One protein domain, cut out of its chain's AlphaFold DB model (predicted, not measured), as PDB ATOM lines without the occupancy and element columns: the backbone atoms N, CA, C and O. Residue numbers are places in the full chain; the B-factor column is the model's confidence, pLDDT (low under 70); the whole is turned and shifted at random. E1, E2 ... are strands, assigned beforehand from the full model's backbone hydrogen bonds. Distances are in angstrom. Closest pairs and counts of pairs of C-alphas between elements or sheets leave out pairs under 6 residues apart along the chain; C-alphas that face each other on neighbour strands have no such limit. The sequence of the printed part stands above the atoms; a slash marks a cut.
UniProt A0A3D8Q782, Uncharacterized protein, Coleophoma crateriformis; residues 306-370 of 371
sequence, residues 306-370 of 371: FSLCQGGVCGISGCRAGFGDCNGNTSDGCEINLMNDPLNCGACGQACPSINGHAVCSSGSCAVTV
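This is residues 306 to 370 of the 371 residues of an uncharacterized protein of Coleophoma crateriformis (UniProt A0A3D8Q782). A rod with little regular structure has a hairpin of two strands towards each end, E1 and E2 at one and E3 and E4 at the other, with looped chain from residues 320 to 357 making the middle. The printed part has 65 residues, with four named strands, E1 to E4 in order, and no named helix; it is all strand, though under half of the residues are in named elements. Both two-stranded sheets are antiparallel. The whole is loose, with a radius of gyration of the C-alphas of 14.3 A and spans of 51 by 17 by 11 A.

E2, residues 313 to 319, and E1, residues 306 to 310, form an antiparallel hairpin at 146 degrees, with N 308 and O 315 within hydrogen-bond range at 2.8 A. E3, residues 358 to 362, and E4, residues 365 to 369, form another at 142 degrees, with N 367 and O 360 at 2.8 A. E2 and E3 are apart. Residues 323 to 324 pair antiparallel with residues 336 to 337.

E2 is 17.5 A long and E1 12.9 A, beginning at C-alpha 306 (56.683, 44.343, 56.178). E3 is 12.4 A and E4 12.7 A, ending at C-alpha 369 (35.640, 66.711, 71.372).

The farthest C-alphas, of Gly 311 and Val 370, are 51.4 A apart. The link from E2 to E3 is long, 38 residues. The printed part has no cut, and no printed residue is under 70 in pLDDT.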
ATOM      1  N   PHE A 306      55.660  44.880  57.071       93.25
ATOM      2  CA  PHE A 306      56.683  44.343  56.178       93.25
ATOM      3  C   PHE A 306      56.910  42.869  56.519       93.25
ATOM      4  O   PHE A 306      57.496  42.552  57.555       93.25
ATOM      5  N   SER A 307      56.426  41.974  55.660       93.50
ATOM      6  CA  SER A 307      56.528  40.533  55.878       93.50
ATOM      7  C   SER A 307      57.975  40.042  55.809       93.50
ATOM      8  O   SER A 307      58.765  40.471  54.967       93.50
ATOM      9  N   LEU A 308      58.300  39.114  56.699       93.38
ATOM     10  CA  LEU A 308      59.592  38.460  56.835       93.38
ATOM     11  C   LEU A 308      59.373  36.946  56.859       93.38
ATOM     12  O   LEU A 308      58.418  36.466  57.466       93.38
ATOM     13  N   CYS A 309      60.279  36.198  56.236       95.06
ATOM     14  CA  CYS A 309      60.376  34.759  56.432       95.06
ATOM     15  C   CYS A 309      61.672  34.454  57.178       95.06
ATOM     16  O   CYS A 309      62.752  34.837  56.722       95.06
ATOM     17  N   GLN A 310      61.571  33.785  58.324       94.50
ATOM     18  CA  GLN A 310      62.731  33.379  59.105       94.50
ATOM     19  C   GLN A 310      62.567  31.934  59.562       94.50
ATOM     20  O   GLN A 310      61.629  31.595  60.274       94.50
ATOM     21  N   GLY A 311      63.486  31.065  59.133       94.44
ATOM     22  CA  GLY A 311      63.449  29.644  59.489       94.44
ATOM     23  C   GLY A 311      62.205  28.918  58.968       94.44
ATOM     24  O   GLY A 311      61.787  27.933  59.566       94.44
ATOM     25  N   GLY A 312      61.599  29.421  57.889       95.38
ATOM     26  CA  GLY A 312      60.371  28.865  57.314       95.38
ATOM     27  C   GLY A 312      59.096  29.255  58.059       95.38
ATOM     28  O   GLY A 312      58.044  28.678  57.805       95.38
ATOM     29  N   VAL A 313      59.176  30.234  58.962       93.62
ATOM     30  CA  VAL A 313      58.028  30.788  59.680       93.62
ATOM     31  C   VAL A 313      57.839  32.244  59.271       93.62
ATOM     32  O   VAL A 313      58.800  33.017  59.202       93.62
ATOM     33  N   CYS A 314      56.591  32.610  58.978       93.62
ATOM     34  CA  CYS A 314      56.232  33.988  58.684       93.62
ATOM     35  C   CYS A 314      56.260  34.840  59.949       93.62
ATOM     36  O   CYS A 314      55.795  34.431  61.008       93.62
ATOM     37  N   GLY A 315      56.765  36.055  59.800       93.06
ATOM     38  CA  GLY A 315      56.668  37.107  60.793       93.06
ATOM     39  C   GLY A 315      56.728  38.466  60.115       93.06
ATOM     40  O   GLY A 315      56.593  38.582  58.892       93.06
ATOM     41  N   ILE A 316      56.980  39.502  60.905       94.25
ATOM     42  CA  ILE A 316      57.125  40.873  60.419       94.25
ATOM     43  C   ILE A 316      58.471  41.447  60.852       94.25
ATOM     44  O   ILE A 316      58.955  41.162  61.945       94.25
ATOM     45  N   SER A 317      59.086  42.269  60.002       92.94
ATOM     46  CA  SER A 317      60.263  43.068  60.379       92.94
ATOM     47  C   SER A 317      59.883  44.415  61.002       92.94
ATOM     48  O   SER A 317      60.713  45.068  61.631       92.94
ATOM     49  N   GLY A 318      58.624  44.823  60.843       93.25
ATOM     50  CA  GLY A 318      58.058  46.015  61.452       93.25
ATOM     51  C   GLY A 318      56.725  46.413  60.824       93.25
ATOM     52  O   GLY A 318      56.342  45.931  59.752       93.25
ATOM     53  N   CYS A 319      56.041  47.332  61.497       96.50
ATOM     54  CA  CYS A 319      54.796  47.913  61.020       96.50
ATOM     55  C   CYS A 319      55.043  49.018  59.998       96.50
ATOM     56  O   CYS A 319      56.020  49.769  60.071       96.50
ATOM     57  N   ARG A 320      54.116  49.154  59.049       95.94
ATOM     58  CA  ARG A 320      54.040  50.351  58.212       95.94
ATOM     59  C   ARG A 320      53.692  51.548  59.094       95.94
ATOM     60  O   ARG A 320      53.075  51.407  60.148       95.94
ATOM     61  N   ALA A 321      54.088  52.737  58.654       95.38
ATOM     62  CA  ALA A 321      53.872  53.963  59.413       95.38
ATOM     63  C   ALA A 321      52.395  54.134  59.818       95.38
ATOM     64  O   ALA A 321      51.499  53.994  58.983       95.38
ATOM     65  N   GLY A 322      52.163  54.451  61.094       94.81
ATOM     66  CA  GLY A 322      50.824  54.641  61.659       94.81
ATOM     67  C   GLY A 322      50.122  53.362  62.127       94.81
ATOM     68  O   GLY A 322      49.018  53.471  62.646       94.81
ATOM     69  N   PHE A 323      50.737  52.183  61.991       97.12
ATOM     70  CA  PHE A 323      50.191  50.918  62.491       97.12
ATOM     71  C   PHE A 323      51.048  50.317  63.610       97.12
ATOM     72  O   PHE A 323      52.250  50.575  63.677       97.12
ATOM     73  N   GLY A 324      50.428  49.511  64.472       95.50
ATOM     74  CA  GLY A 324      51.080  48.786  65.560       95.50
ATOM     75  C   GLY A 324      50.564  47.354  65.697       95.50
ATOM     76  O   GLY A 324      49.370  47.111  65.527       95.50
ATOM     77  N   ASP A 325      51.479  46.437  66.010       95.25
ATOM     78  CA  ASP A 325      51.199  45.088  66.519       95.25
ATOM     79  C   ASP A 325      50.961  45.215  68.032       95.25
ATOM     80  O   ASP A 325      51.902  45.306  68.826       95.25
ATOM     81  N   CYS A 326      49.696  45.350  68.429       94.94
ATOM     82  CA  CYS A 326      49.339  45.601  69.829       94.94
ATOM     83  C   CYS A 326      48.938  44.333  70.592       94.94
ATOM     84  O   CYS A 326      48.812  44.387  71.817       94.94
ATOM     85  N   ASN A 327      48.742  43.204  69.903       92.94
ATOM     86  CA  ASN A 327      48.526  41.898  70.529       92.94
ATOM     87  C   ASN A 327      49.842  41.096  70.673       92.94
ATOM     88  O   ASN A 327      49.862  40.099  71.395       92.94
ATOM     89  N   GLY A 328      50.934  41.557  70.051       90.31
ATOM     90  CA  GLY A 328      52.254  40.929  70.048       90.31
ATOM     91  C   GLY A 328      52.351  39.720  69.118       90.31
ATOM     92  O   GLY A 328      53.281  38.919  69.260       90.31
ATOM     93  N   ASN A 329      51.377  39.531  68.229       89.94
ATOM     94  CA  ASN A 329      51.320  38.407  67.319       89.94
ATOM     95  C   ASN A 329      51.764  38.839  65.919       89.94
ATOM     96  O   ASN A 329      51.024  39.356  65.096       89.94
ATOM     97  N   THR A 330      53.002  38.499  65.590       88.62
ATOM     98  CA  THR A 330      53.596  38.847  64.296       88.62
ATOM     99  C   THR A 330      52.963  38.122  63.100       88.62
ATOM    100  O   THR A 330      53.292  38.437  61.954       88.62
ATOM    101  N   SER A 331      52.087  37.137  63.335       84.44
ATOM    102  CA  SER A 331      51.457  36.341  62.274       84.44
ATOM    103  C   SER A 331      50.241  37.023  61.638       84.44
ATOM    104  O   SER A 331      49.995  36.786  60.457       84.44
ATOM    105  N   ASP A 332      49.491  37.854  62.369       86.44
ATOM    106  CA  ASP A 332      48.381  38.666  61.836       86.44
ATOM    107  C   ASP A 332      48.813  40.076  61.395       86.44
ATOM    108  O   ASP A 332      48.165  40.676  60.526       86.44
ATOM    109  N   GLY A 333      49.999  40.521  61.815       92.38
ATOM    110  CA  GLY A 333      50.665  41.707  61.296       92.38
ATOM    111  C   GLY A 333      50.620  42.888  62.256       92.38
ATOM    112  O   GLY A 333      51.138  42.807  63.358       92.38
ATOM    113  N   CYS A 334      50.155  44.038  61.767       96.00
ATOM    114  CA  CYS A 334      49.994  45.254  62.557       96.00
ATOM    115  C   CYS A 334      48.539  45.698  62.451       96.00
ATOM    116  O   CYS A 334      48.133  46.420  61.531       96.00
ATOM    117  N   GLU A 335      47.735  45.181  63.368       94.44
ATOM    118  CA  GLU A 335      46.277  45.172  63.297       94.44
ATOM    119  C   GLU A 335      45.692  46.548  63.611       94.44
ATOM    120  O   GLU A 335      44.602  46.885  63.147       94.44
ATOM    121  N   ILE A 336      46.411  47.353  64.398       95.75
ATOM    122  CA  ILE A 336      45.878  48.574  64.989       95.75
ATOM    123  C   ILE A 336      46.404  49.811  64.275       95.75
ATOM    124  O   ILE A 336      47.610  49.998  64.126       95.75
ATOM    125  N   ASN A 337      45.491  50.699  63.880       96.50
ATOM    126  CA  ASN A 337      45.829  52.016  63.356       96.50
ATOM    127  C   ASN A 337      46.008  53.013  64.513       96.50
ATOM    128  O   ASN A 337      45.047  53.521  65.091       96.50
ATOM    129  N   LEU A 338      47.261  53.336  64.810       96.62
ATOM    130  CA  LEU A 338      47.659  54.228  65.899       96.62
ATOM    131  C   LEU A 338      47.283  55.695  65.639       96.62
ATOM    132  O   LEU A 338      47.440  56.531  66.526       96.62
ATOM    133  N   MET A 339      46.821  56.033  64.430       96.06
ATOM    134  CA  MET A 339      46.480  57.406  64.055       96.06
ATOM    135  C   MET A 339      45.041  57.786  64.399       96.06
ATOM    136  O   MET A 339      44.742  58.982  64.445       96.06
ATOM    137  N   ASN A 340      44.164  56.800  64.596       95.00
ATOM    138  CA  ASN A 340      42.737  57.026  64.804       95.00
ATOM    139  C   ASN A 340      42.064  56.079  65.808       95.00
ATOM    140  O   ASN A 340      40.898  56.312  66.118       95.00
ATOM    141  N   ASP A 341      42.760  55.075  66.350       95.25
ATOM    142  CA  ASP A 341      42.232  54.243  67.433       95.25
ATOM    143  C   ASP A 341      42.330  54.978  68.790       95.25
ATOM    144  O   ASP A 341      43.436  55.218  69.283       95.25
ATOM    145  N   PRO A 342      41.200  55.322  69.441       93.62
ATOM    146  CA  PRO A 342      41.201  55.975  70.748       93.62
ATOM    147  C   PRO A 342      41.799  55.132  71.882       93.62
ATOM    148  O   PRO A 342      42.136  55.700  72.918       93.62
ATOM    149  N   LEU A 343      41.919  53.809  71.729       94.88
ATOM    150  CA  LEU A 343      42.502  52.912  72.734       94.88
ATOM    151  C   LEU A 343      44.016  52.711  72.564       94.88
ATOM    152  O   LEU A 343      44.669  52.212  73.479       94.88
ATOM    153  N   ASN A 344      44.579  53.110  71.421       96.12
ATOM    154  CA  ASN A 344      45.974  52.873  71.043       96.12
ATOM    155  C   ASN A 344      46.583  54.102  70.342       96.12
ATOM    156  O   ASN A 344      47.296  53.990  69.345       96.12
ATOM    157  N   CYS A 345      46.262  55.303  70.819       95.94
ATOM    158  CA  CYS A 345      46.562  56.533  70.105       95.94
ATOM    159  C   CYS A 345      48.043  56.913  70.219       95.94
ATOM    160  O   CYS A 345      48.552  57.202  71.302       95.94
ATOM    161  N   GLY A 346      48.752  56.911  69.091       94.62
ATOM    162  CA  GLY A 346      50.186  57.200  69.014       94.62
ATOM    163  C   GLY A 346      51.100  56.036  69.425       94.62
ATOM    164  O   GLY A 346      52.216  55.949  68.918       94.62
ATOM    165  N   ALA A 347      50.640  55.113  70.277       95.31
ATOM    166  CA  ALA A 347      51.299  53.836  70.563       95.31
ATOM    167  C   ALA A 347      50.311  52.808  71.144       95.31
ATOM    168  O   ALA A 347      49.263  53.165  71.683       95.31
ATOM    169  N   CYS A 348      50.667  51.523  71.076       96.12
ATOM    170  CA  CYS A 348      49.870  50.446  71.663       96.12
ATOM    171  C   CYS A 348      49.626  50.670  73.163       96.12
ATOM    172  O   CYS A 348      50.543  51.017  73.910       96.12
ATOM    173  N   GLY A 349      48.379  50.480  73.595       94.06
ATOM    174  CA  GLY A 349      47.946  50.676  74.979       94.06
ATOM    175  C   GLY A 349      47.829  52.138  75.432       94.06
ATOM    176  O   GLY A 349      47.486  52.376  76.590       94.06
ATOM    177  N   GLN A 350      48.090  53.121  74.561       94.81
ATOM    178  CA  GLN A 350      47.903  54.540  74.880       94.81
ATOM    179  C   GLN A 350      46.449  54.965  74.657       94.81
ATOM    180  O   GLN A 350      46.096  55.576  73.648       94.81
ATOM    181  N   ALA A 351      45.590  54.630  75.616       94.19
ATOM    182  CA  ALA A 351      44.192  55.030  75.575       94.19
ATOM    183  C   ALA A 351      44.029  56.532  75.859       94.19
ATOM    184  O   ALA A 351      44.575  57.067  76.828       94.19
ATOM    185  N   CYS A 352      43.232  57.214  75.038       92.75
ATOM    186  CA  CYS A 352      42.958  58.630  75.220       92.75
ATOM    187  C   CYS A 352      42.072  58.887  76.448       92.75
ATOM    188  O   CYS A 352      41.033  58.242  76.611       92.75
ATOM    189  N   PRO A 353      42.433  59.859  77.306       89.00
ATOM    190  CA  PRO A 353      41.663  60.162  78.501       89.00
ATOM    191  C   PRO A 353      40.311  60.786  78.141       89.00
ATOM    192  O   PRO A 353      40.231  61.764  77.401       89.00
ATOM    193  N   SER A 354      39.236  60.262  78.726       80.75
ATOM    194  CA  SER A 354      37.862  60.745  78.541       80.75
ATOM    195  C   SER A 354      37.456  61.775  79.606       80.75
ATOM    196  O   SER A 354      36.394  61.667  80.223       80.75
ATOM    197  N   ILE A 355      38.320  62.752  79.895       76.38
ATOM    198  CA  ILE A 355      38.021  63.771  80.912       76.38
ATOM    199  C   ILE A 355      37.091  64.823  80.292       76.38
ATOM    200  O   ILE A 355      37.514  65.618  79.459       76.38
ATOM    201  N   ASN A 356      35.829  64.840  80.738       72.44
ATOM    202  CA  ASN A 356      34.798  65.825  80.375       72.44
ATOM    203  C   ASN A 356      34.415  65.888  78.877       72.44
ATOM    204  O   ASN A 356      33.974  66.934  78.405       72.44
ATOM    205  N   GLY A 357      34.543  64.790  78.127       78.38
ATOM    206  CA  GLY A 357      34.113  64.725  76.726       78.38
ATOM    207  C   GLY A 357      34.394  63.379  76.059       78.38
ATOM    208  O   GLY A 357      34.833  62.432  76.715       78.38
ATOM    209  N   HIS A 358      34.136  63.293  74.751       85.56
ATOM    210  CA  HIS A 358      34.440  62.093  73.969       85.56
ATOM    211  C   HIS A 358      35.926  62.088  73.592       85.56
ATOM    212  O   HIS A 358      36.418  63.039  72.981       85.56
ATOM    213  N   ALA A 359      36.636  61.022  73.962       89.38
ATOM    214  CA  ALA A 359      38.038  60.837  73.612       89.38
ATOM    215  C   ALA A 359      38.164  60.514  72.115       89.38
ATOM    216  O   ALA A 359      37.475  59.633  71.600       89.38
ATOM    217  N   VAL A 360      39.024  61.241  71.410       91.81
ATOM    218  CA  VAL A 360      39.269  61.066  69.976       91.81
ATOM    219  C   VAL A 360      40.768  60.927  69.757       91.81
ATOM    220  O   VAL A 360      41.551  61.688  70.321       91.81
ATOM    221  N   CYS A 361      41.168  59.979  68.915       94.19
ATOM    222  CA  CYS A 361      42.525  59.935  68.393       94.19
ATOM    223  C   CYS A 361      42.559  60.618  67.028       94.19
ATOM    224  O   CYS A 361      41.826  60.232  66.118       94.19
ATOM    225  N   SER A 362      43.396  61.645  66.888       93.69
ATOM    226  CA  SER A 362      43.595  62.343  65.622       93.69
ATOM    227  C   SER A 362      45.080  62.472  65.337       93.69
ATOM    228  O   SER A 362      45.819  63.092  66.100       93.69
ATOM    229  N   SER A 363      45.517  61.891  64.222       93.12
ATOM    230  CA  SER A 363      46.918  61.905  63.784       93.12
ATOM    231  C   SER A 363      47.894  61.384  64.849       93.12
ATOM    232  O   SER A 363      49.006  61.891  64.976       93.12
ATOM    233  N   GLY A 364      47.466  60.386  65.628       93.38
ATOM    234  CA  GLY A 364      48.278  59.783  66.689       93.38
ATOM    235  C   GLY A 364      48.401  60.637  67.950       93.38
ATOM    236  O   GLY A 364      49.282  60.402  68.768       93.38
ATOM    237  N   SER A 365      47.542  61.647  68.106       94.25
ATOM    238  CA  SER A 365      47.456  62.478  69.307       94.25
ATOM    239  C   SER A 365      46.042  62.470  69.873       94.25
ATOM    240  O   SER A 365      45.058  62.571  69.136       94.25
ATOM    241  N   CYS A 366      45.943  62.371  71.198       93.62
ATOM    242  CA  CYS A 366      44.665  62.430  71.887       93.62
ATOM    243  C   CYS A 366      44.090  63.844  71.871       93.62
ATOM    244  O   CYS A 366      44.756  64.812  72.239       93.62
ATOM    245  N   ALA A 367      42.823  63.938  71.497       89.69
ATOM    246  CA  ALA A 367      42.009  65.133  71.580       89.69
ATOM    247  C   ALA A 367      40.694  64.805  72.297       89.69
ATOM    248  O   ALA A 367      40.265  63.651  72.364       89.69
ATOM    249  N   VAL A 368      40.043  65.834  72.829       86.81
ATOM    250  CA  VAL A 368      38.699  65.724  73.398       86.81
ATOM    251  C   VAL A 368      37.778  66.571  72.541       86.81
ATOM    252  O   VAL A 368      38.013  67.766  72.370       86.81
ATOM    253  N   THR A 369      36.727  65.962  72.002       81.88
ATOM    254  CA  THR A 369      35.640  66.711  71.372       81.88
ATOM    255  C   THR A 369      34.553  66.949  72.407       81.88
ATOM    256  O   THR A 369      34.020  66.000  72.992       81.88
ATOM    257  N   VAL A 370      34.235  68.221  72.631       75.25
ATOM    258  CA  VAL A 370      33.023  68.633  73.339       75.25
ATOM    259  C   VAL A 370      31.912  68.745  72.302       75.25
ATOM    260  O   VAL A 370      32.086  69.417  71.286       75.25
TER     261      VAL A 370